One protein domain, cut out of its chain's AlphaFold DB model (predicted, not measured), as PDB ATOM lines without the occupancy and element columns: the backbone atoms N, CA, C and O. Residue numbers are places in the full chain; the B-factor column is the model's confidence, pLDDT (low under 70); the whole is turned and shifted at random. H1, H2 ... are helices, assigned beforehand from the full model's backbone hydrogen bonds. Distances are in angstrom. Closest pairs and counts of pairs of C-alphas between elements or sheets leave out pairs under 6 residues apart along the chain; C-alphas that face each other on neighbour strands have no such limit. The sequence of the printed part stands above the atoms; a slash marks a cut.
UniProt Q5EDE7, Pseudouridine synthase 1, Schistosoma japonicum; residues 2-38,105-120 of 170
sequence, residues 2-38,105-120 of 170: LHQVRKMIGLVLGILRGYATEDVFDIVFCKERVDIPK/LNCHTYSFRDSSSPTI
ATOM      1  N   LEU A   2     -17.689 -38.112 -10.052       91.38
ATOM      2  CA  LEU A   2     -17.450 -37.576  -8.708       91.38
ATOM      3  C   LEU A   2     -16.004 -37.865  -8.257       91.38
ATOM      4  O   LEU A   2     -15.474 -38.938  -8.539       91.38
ATOM      5  N   HIS A   3     -15.372 -36.916  -7.559       95.00
ATOM      6  CA  HIS A   3     -13.998 -37.005  -7.020       95.00
ATOM      7  C   HIS A   3     -12.849 -37.104  -8.041       95.00
ATOM      8  O   HIS A   3     -11.713 -37.350  -7.638       95.00
ATOM      9  N   GLN A   4     -13.100 -36.901  -9.336       95.75
ATOM     10  CA  GLN A   4     -12.100 -37.112 -10.390       95.75
ATOM     11  C   GLN A   4     -10.818 -36.290 -10.177       95.75
ATOM     12  O   GLN A   4      -9.744 -36.871 -10.067       95.75
ATOM     13  N   VAL A   5     -10.927 -34.963 -10.038       97.06
ATOM     14  CA  VAL A   5      -9.764 -34.070  -9.843       97.06
ATOM     15  C   VAL A   5      -8.987 -34.439  -8.576       97.06
ATOM     16  O   VAL A   5      -7.767 -34.566  -8.604       97.06
ATOM     17  N   ARG A   6      -9.699 -34.713  -7.475       97.50
ATOM     18  CA  ARG A   6      -9.095 -35.102  -6.189       97.50
ATOM     19  C   ARG A   6      -8.331 -36.428  -6.281       97.50
ATOM     20  O   ARG A   6      -7.309 -36.577  -5.620       97.50
ATOM     21  N   LYS A   7      -8.801 -37.378  -7.098       96.38
ATOM     22  CA  LYS A   7      -8.089 -38.635  -7.376       96.38
ATOM     23  C   LYS A   7      -6.886 -38.442  -8.295       96.38
ATOM     24  O   LYS A   7      -5.856 -39.058  -8.061       96.38
ATOM     25  N   MET A   8      -6.999 -37.582  -9.308       96.75
ATOM     26  CA  MET A   8      -5.879 -37.269 -10.201       96.75
ATOM     27  C   MET A   8      -4.707 -36.664  -9.421       96.75
ATOM     28  O   MET A   8      -3.591 -37.163  -9.512       96.75
ATOM     29  N   ILE A   9      -4.973 -35.647  -8.595       96.88
ATOM     30  CA  ILE A   9      -3.949 -35.031  -7.737       96.88
ATOM     31  C   ILE A   9      -3.414 -36.030  -6.704       96.88
ATOM     32  O   ILE A   9      -2.208 -36.083  -6.473       96.88
ATOM     33  N   GLY A  10      -4.289 -36.857  -6.122       96.31
ATOM     34  CA  GLY A  10      -3.890 -37.907  -5.186       96.31
ATOM     35  C   GLY A  10      -2.882 -38.892  -5.777       96.31
ATOM     36  O   GLY A  10      -1.860 -39.167  -5.151       96.31
ATOM     37  N   LEU A  11      -3.138 -39.380  -6.993       96.56
ATOM     38  CA  LEU A  11      -2.227 -40.279  -7.702       96.56
ATOM     39  C   LEU A  11      -0.862 -39.622  -7.948       96.56
ATOM     40  O   LEU A  11       0.165 -40.214  -7.626       96.56
ATOM     41  N   VAL A  12      -0.846 -38.386  -8.456       96.69
ATOM     42  CA  VAL A  12       0.405 -37.656  -8.728       96.69
ATOM     43  C   VAL A  12       1.227 -37.463  -7.449       96.69
ATOM     44  O   VAL A  12       2.432 -37.698  -7.456       96.69
ATOM     45  N   LEU A  13       0.593 -37.097  -6.330       96.56
ATOM     46  CA  LEU A  13       1.291 -36.950  -5.047       96.56
ATOM     47  C   LEU A  13       1.821 -38.283  -4.499       96.56
ATOM     48  O   LEU A  13       2.894 -38.300  -3.894       96.56
ATOM     49  N   GLY A  14       1.114 -39.391  -4.738       95.81
ATOM     50  CA  GLY A  14       1.596 -40.738  -4.423       95.81
ATOM     51  C   GLY A  14       2.879 -41.094  -5.180       95.81
ATOM     52  O   GLY A  14       3.826 -41.596  -4.574       95.81
ATOM     53  N   ILE A  15       2.944 -40.751  -6.472       96.06
ATOM     54  CA  ILE A  15       4.138 -40.949  -7.312       96.06
ATOM     55  C   ILE A  15       5.288 -40.050  -6.846       96.06
ATOM     56  O   ILE A  15       6.390 -40.535  -6.600       96.06
ATOM     57  N   LEU A  16       5.038 -38.751  -6.635       96.06
ATOM     58  CA  LEU A  16       6.069 -37.796  -6.201       96.06
ATOM     59  C   LEU A  16       6.687 -38.145  -4.838       96.06
ATOM     60  O   LEU A  16       7.849 -37.831  -4.592       96.06
ATOM     61  N   ARG A  17       5.923 -38.788  -3.945       94.75
ATOM     62  CA  ARG A  17       6.434 -39.292  -2.661       94.75
ATOM     63  C   ARG A  17       7.089 -40.671  -2.738       94.75
ATOM     64  O   ARG A  17       7.642 -41.114  -1.735       94.75
ATOM     65  N   GLY A  18       7.050 -41.332  -3.893       94.69
ATOM     66  CA  GLY A  18       7.661 -42.643  -4.109       94.69
ATOM     67  C   GLY A  18       6.836 -43.829  -3.600       94.69
ATOM     68  O   GLY A  18       7.387 -44.911  -3.426       94.69
ATOM     69  N   TYR A  19       5.532 -43.652  -3.353       94.56
ATOM     70  CA  TYR A  19       4.634 -44.761  -2.997       94.56
ATOM     71  C   TYR A  19       4.124 -45.535  -4.220       94.56
ATOM     72  O   TYR A  19       3.642 -46.655  -4.079       94.56
ATOM     73  N   ALA A  20       4.239 -44.943  -5.408       93.88
ATOM     74  CA  ALA A  20       3.856 -45.530  -6.685       93.88
ATOM     75  C   ALA A  20       4.867 -45.154  -7.776       93.88
ATOM     76  O   ALA A  20       5.520 -44.113  -7.688       93.88
ATOM     77  N   THR A  21       4.968 -45.984  -8.813       94.75
ATOM     78  CA  THR A  21       5.714 -45.685 -10.043       94.75
ATOM     79  C   THR A  21       4.774 -45.169 -11.134       94.75
ATOM     80  O   THR A  21       3.549 -45.248 -11.016       94.75
ATOM     81  N   GLU A  22       5.343 -44.640 -12.218       94.12
ATOM     82  CA  GLU A  22       4.571 -44.188 -13.384       94.12
ATOM     83  C   GLU A  22       3.794 -45.326 -14.068       94.12
ATOM     84  O   GLU A  22       2.779 -45.060 -14.710       94.12
ATOM     85  N   ASP A  23       4.182 -46.586 -13.845       93.81
ATOM     86  CA  ASP A  23       3.507 -47.787 -14.369       93.81
ATOM     87  C   ASP A  23       2.021 -47.859 -13.972       93.81
ATOM     88  O   ASP A  23       1.204 -48.498 -14.636       93.81
ATOM     89  N   VAL A  24       1.625 -47.165 -12.897       93.56
ATOM     90  CA  VAL A  24       0.221 -47.066 -12.476       93.56
ATOM     91  C   VAL A  24      -0.658 -46.441 -13.571       93.56
ATOM     92  O   VAL A  24      -1.843 -46.772 -13.672       93.56
ATOM     93  N   PHE A  25      -0.102 -45.593 -14.445       94.69
ATOM     94  CA  PHE A  25      -0.850 -45.018 -15.565       94.69
ATOM     95  C   PHE A  25      -1.318 -46.057 -16.592       94.69
ATOM     96  O   PHE A  25      -2.353 -45.838 -17.225       94.69
ATOM     97  N   ASP A  26      -0.649 -47.207 -16.697       93.12
ATOM     98  CA  ASP A  26      -1.061 -48.283 -17.605       93.12
ATOM     99  C   ASP A  26      -2.326 -49.003 -17.118       93.12
ATOM    100  O   ASP A  26      -3.081 -49.556 -17.920       93.12
ATOM    101  N   ILE A  27      -2.595 -48.976 -15.806       93.81
ATOM    102  CA  ILE A  27      -3.715 -49.706 -15.191       93.81
ATOM    103  C   ILE A  27      -4.891 -48.813 -14.774       93.81
ATOM    104  O   ILE A  27      -6.028 -49.280 -14.760       93.81
ATOM    105  N   VAL A  28      -4.684 -47.529 -14.462       93.25
ATOM    106  CA  VAL A  28      -5.756 -46.639 -13.946       93.25
ATOM    107  C   VAL A  28      -6.848 -46.297 -14.956       93.25
ATOM    108  O   VAL A  28      -7.943 -45.901 -14.552       93.25
ATOM    109  N   PHE A  29      -6.572 -46.448 -16.252       91.75
ATOM    110  CA  PHE A  29      -7.562 -46.268 -17.318       91.75
ATOM    111  C   PHE A  29      -8.251 -47.578 -17.723       91.75
ATOM    112  O   PHE A  29      -9.149 -47.567 -18.570       91.75
ATOM    113  N   CYS A  30      -7.852 -48.705 -17.128       90.69
ATOM    114  CA  CYS A  30      -8.490 -49.989 -17.370       90.69
ATOM    115  C   CYS A  30      -9.891 -50.043 -16.747       90.69
ATOM    116  O   CYS A  30     -10.284 -49.243 -15.901       90.69
ATOM    117  N   LYS A  31     -10.668 -51.041 -17.177       89.88
ATOM    118  CA  LYS A  31     -12.024 -51.288 -16.666       89.88
ATOM    119  C   LYS A  31     -12.033 -51.698 -15.188       89.88
ATOM    120  O   LYS A  31     -13.040 -51.523 -14.500       89.88
ATOM    121  N   GLU A  32     -10.945 -52.300 -14.725       91.31
ATOM    122  CA  GLU A  32     -10.797 -52.778 -13.356       91.31
ATOM    123  C   GLU A  32     -10.590 -51.618 -12.380       91.31
ATOM    124  O   GLU A  32     -10.089 -50.551 -12.728       91.31
ATOM    125  N   ARG A  33     -11.023 -51.805 -11.131       91.06
ATOM    126  CA  ARG A  33     -10.929 -50.746 -10.123       91.06
ATOM    127  C   ARG A  33      -9.522 -50.706  -9.551       91.06
ATOM    128  O   ARG A  33      -9.094 -51.680  -8.947       91.06
ATOM    129  N   VAL A  34      -8.870 -49.555  -9.656       93.50
ATOM    130  CA  VAL A  34      -7.579 -49.275  -9.014       93.50
ATOM    131  C   VAL A  34      -7.796 -48.459  -7.738       93.50
ATOM    132  O   VAL A  34      -8.647 -47.556  -7.701       93.50
ATOM    133  N   ASP A  35      -7.061 -48.784  -6.673       94.38
ATOM    134  CA  ASP A  35      -7.105 -48.033  -5.418       94.38
ATOM    135  C   ASP A  35      -6.272 -46.752  -5.514       94.38
ATOM    136  O   ASP A  35      -5.048 -46.783  -5.441       94.38
ATOM    137  N   ILE A  36      -6.952 -45.617  -5.692       94.94
ATOM    138  CA  ILE A  36      -6.330 -44.295  -5.827       94.94
ATOM    139  C   ILE A  36      -6.751 -43.395  -4.660       94.94
ATOM    140  O   ILE A  36      -7.966 -43.240  -4.446       94.94
ATOM    141  N   PRO A  37      -5.795 -42.758  -3.953       96.06
ATOM    142  CA  PRO A  37      -6.094 -41.834  -2.866       96.06
ATOM    143  C   PRO A  37      -6.921 -40.642  -3.354       96.06
ATOM    144  O   PRO A  37      -6.719 -40.104  -4.443       96.06
ATOM    145  N   LYS A  38      -7.862 -40.198  -2.522       95.81
ATOM    146  CA  LYS A  38      -8.687 -39.008  -2.770       95.81
ATOM    147  C   LYS A  38      -8.130 -37.854  -1.937       95.81
ATOM    148  O   LYS A  38      -8.300 -37.883  -0.723       95.81
ATOM    149  N   LEU A 105      -1.160 -41.602   2.672       93.81
ATOM    150  CA  LEU A 105      -0.814 -41.987   1.299       93.81
ATOM    151  C   LEU A 105      -0.155 -43.367   1.178       93.81
ATOM    152  O   LEU A 105      -0.290 -44.008   0.137       93.81
ATOM    153  N   ASN A 106       0.541 -43.823   2.218       92.19
ATOM    154  CA  ASN A 106       1.167 -45.145   2.282       92.19
ATOM    155  C   ASN A 106       0.168 -46.286   2.556       92.19
ATOM    156  O   ASN A 106       0.536 -47.450   2.431       92.19
ATOM    157  N   CYS A 107      -1.076 -45.977   2.935       91.38
ATOM    158  CA  CYS A 107      -2.126 -46.971   3.165       91.38
ATOM    159  C   CYS A 107      -2.775 -47.467   1.860       91.38
ATOM    160  O   CYS A 107      -3.582 -48.393   1.895       91.38
ATOM    161  N   HIS A 108      -2.454 -46.844   0.725       93.00
ATOM    162  CA  HIS A 108      -3.003 -47.180  -0.584       93.00
ATOM    163  C   HIS A 108      -2.092 -48.138  -1.347       93.00
ATOM    164  O   HIS A 108      -0.869 -48.029  -1.289       93.00
ATOM    165  N   THR A 109      -2.693 -49.060  -2.101       92.38
ATOM    166  CA  THR A 109      -1.937 -50.053  -2.881       92.38
ATOM    167  C   THR A 109      -1.508 -49.544  -4.251       92.38
ATOM    168  O   THR A 109      -0.603 -50.124  -4.845       92.38
ATOM    169  N   TYR A 110      -2.164 -48.501  -4.777       93.19
ATOM    170  CA  TYR A 110      -1.962 -47.983  -6.139       93.19
ATOM    171  C   TYR A 110      -2.060 -49.069  -7.227       93.19
ATOM    172  O   TYR A 110      -1.510 -48.935  -8.316       93.19
ATOM    173  N   SER A 111      -2.782 -50.152  -6.932       93.19
ATOM    174  CA  SER A 111      -2.960 -51.314  -7.798       93.19
ATOM    175  C   SER A 111      -4.433 -51.724  -7.835       93.19
ATOM    176  O   SER A 111      -5.300 -51.040  -7.273       93.19
ATOM    177  N   PHE A 112      -4.739 -52.818  -8.525       92.75
ATOM    178  CA  PHE A 112      -6.089 -53.359  -8.584       92.75
ATOM    179  C   PHE A 112      -6.629 -53.619  -7.174       92.75
ATOM    180  O   PHE A 112      -5.935 -54.136  -6.298       92.75
ATOM    181  N   ARG A 113      -7.881 -53.226  -6.942       86.44
ATOM    182  CA  ARG A 113      -8.591 -53.550  -5.708       86.44
ATOM    183  C   ARG A 113      -9.023 -55.005  -5.745       86.44
ATOM    184  O   ARG A 113      -9.752 -55.400  -6.656       86.44
ATOM    185  N   ASP A 114      -8.688 -55.744  -4.694       76.94
ATOM    186  CA  ASP A 114      -9.238 -57.074  -4.474       76.94
ATOM    187  C   ASP A 114     -10.765 -56.996  -4.360       76.94
ATOM    188  O   ASP A 114     -11.329 -56.182  -3.624       76.94
ATOM    189  N   SER A 115     -11.461 -57.859  -5.100       60.53
ATOM    190  CA  SER A 115     -12.926 -57.884  -5.189       60.53
ATOM    191  C   SER A 115     -13.638 -58.270  -3.882       60.53
ATOM    192  O   SER A 115     -14.868 -58.305  -3.849       60.53
ATOM    193  N   SER A 116     -12.900 -58.572  -2.812       60.56
ATOM    194  CA  SER A 116     -13.430 -59.066  -1.539       60.56
ATOM    195  C   SER A 116     -12.801 -58.361  -0.334       60.56
ATOM    196  O   SER A 116     -11.910 -58.926   0.295       60.56
ATOM    197  N   SER A 117     -13.268 -57.153   0.010       44.56
ATOM    198  CA  SER A 117     -13.320 -56.619   1.392       44.56
ATOM    199  C   SER A 117     -13.992 -55.230   1.455       44.56
ATOM    200  O   SER A 117     -14.097 -54.564   0.425       44.56
ATOM    201  N   PRO A 118     -14.565 -54.849   2.617       44.81
ATOM    202  CA  PRO A 118     -15.887 -54.231   2.711       44.81
ATOM    203  C   PRO A 118     -15.933 -52.715   2.472       44.81
ATOM    204  O   PRO A 118     -14.927 -52.020   2.355       44.81
ATOM    205  N   THR A 119     -17.177 -52.246   2.379       45.97
ATOM    206  CA  THR A 119     -17.657 -50.864   2.340       45.97
ATOM    207  C   THR A 119     -16.847 -49.926   3.232       45.97
ATOM    208  O   THR A 119     -16.539 -50.279   4.363       45.97
ATOM    209  N   ILE A 120     -16.548 -48.745   2.676       43.69
ATOM    210  CA  ILE A 120     -16.205 -47.468   3.324       43.69
ATOM    211  C   ILE A 120     -16.004 -47.600   4.840       43.69
ATOM    212  O   ILE A 120     -16.971 -47.703   5.589       43.69
TER     213      ILE A 120
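Overview. This is residues 2 to 38 and 105 to 120 of the 170 residues of the protein "Pseudouridine synthase 1" of Schistosoma japonicum (UniProt Q5EDE7). This is a piece with little regular structure: one long helix, H1, runs along one side, and after Leu 16, its last residue, the backbone folds back through loops and the one short helix H2. After a cut, a last stretch with no named element, residues 105 to 120, completes the printed part. There are 53 residues with two named helices, H1 then H2, and no named strand; the class is all helix, with only 18 residues in named elements. The whole is compact, with a radius of gyration of the C-alphas of 10.8 A and spans of 29 by 22 by 21 A.

Arrangement. Look first at H1, residues 4 to 16, then at H2, residues 24 to 28; a short link of 7 residues joins them. The two helices are apart. In both, every O i to N i+4 pair is within hydrogen-bond range.

Along the chain. Find C-alpha 4 at (-12.100, -37.112, -10.390); from there H1 runs 18.7 A to C-alpha 16 at (6.069, -37.796, -6.201). H2 runs 6.2 A and ends at C-alpha 28, (-5.756, -46.639, -13.946).

Size, cuts and confidence. The C-alphas of Leu 16 and Ser 116 are the two farthest apart, at 29.2 A. Residues 39 to 104 are not printed; C-alphas 38 and 105 are 9.3 A apart across the cut. In this model, residues 115 to 120 have pLDDT under 70.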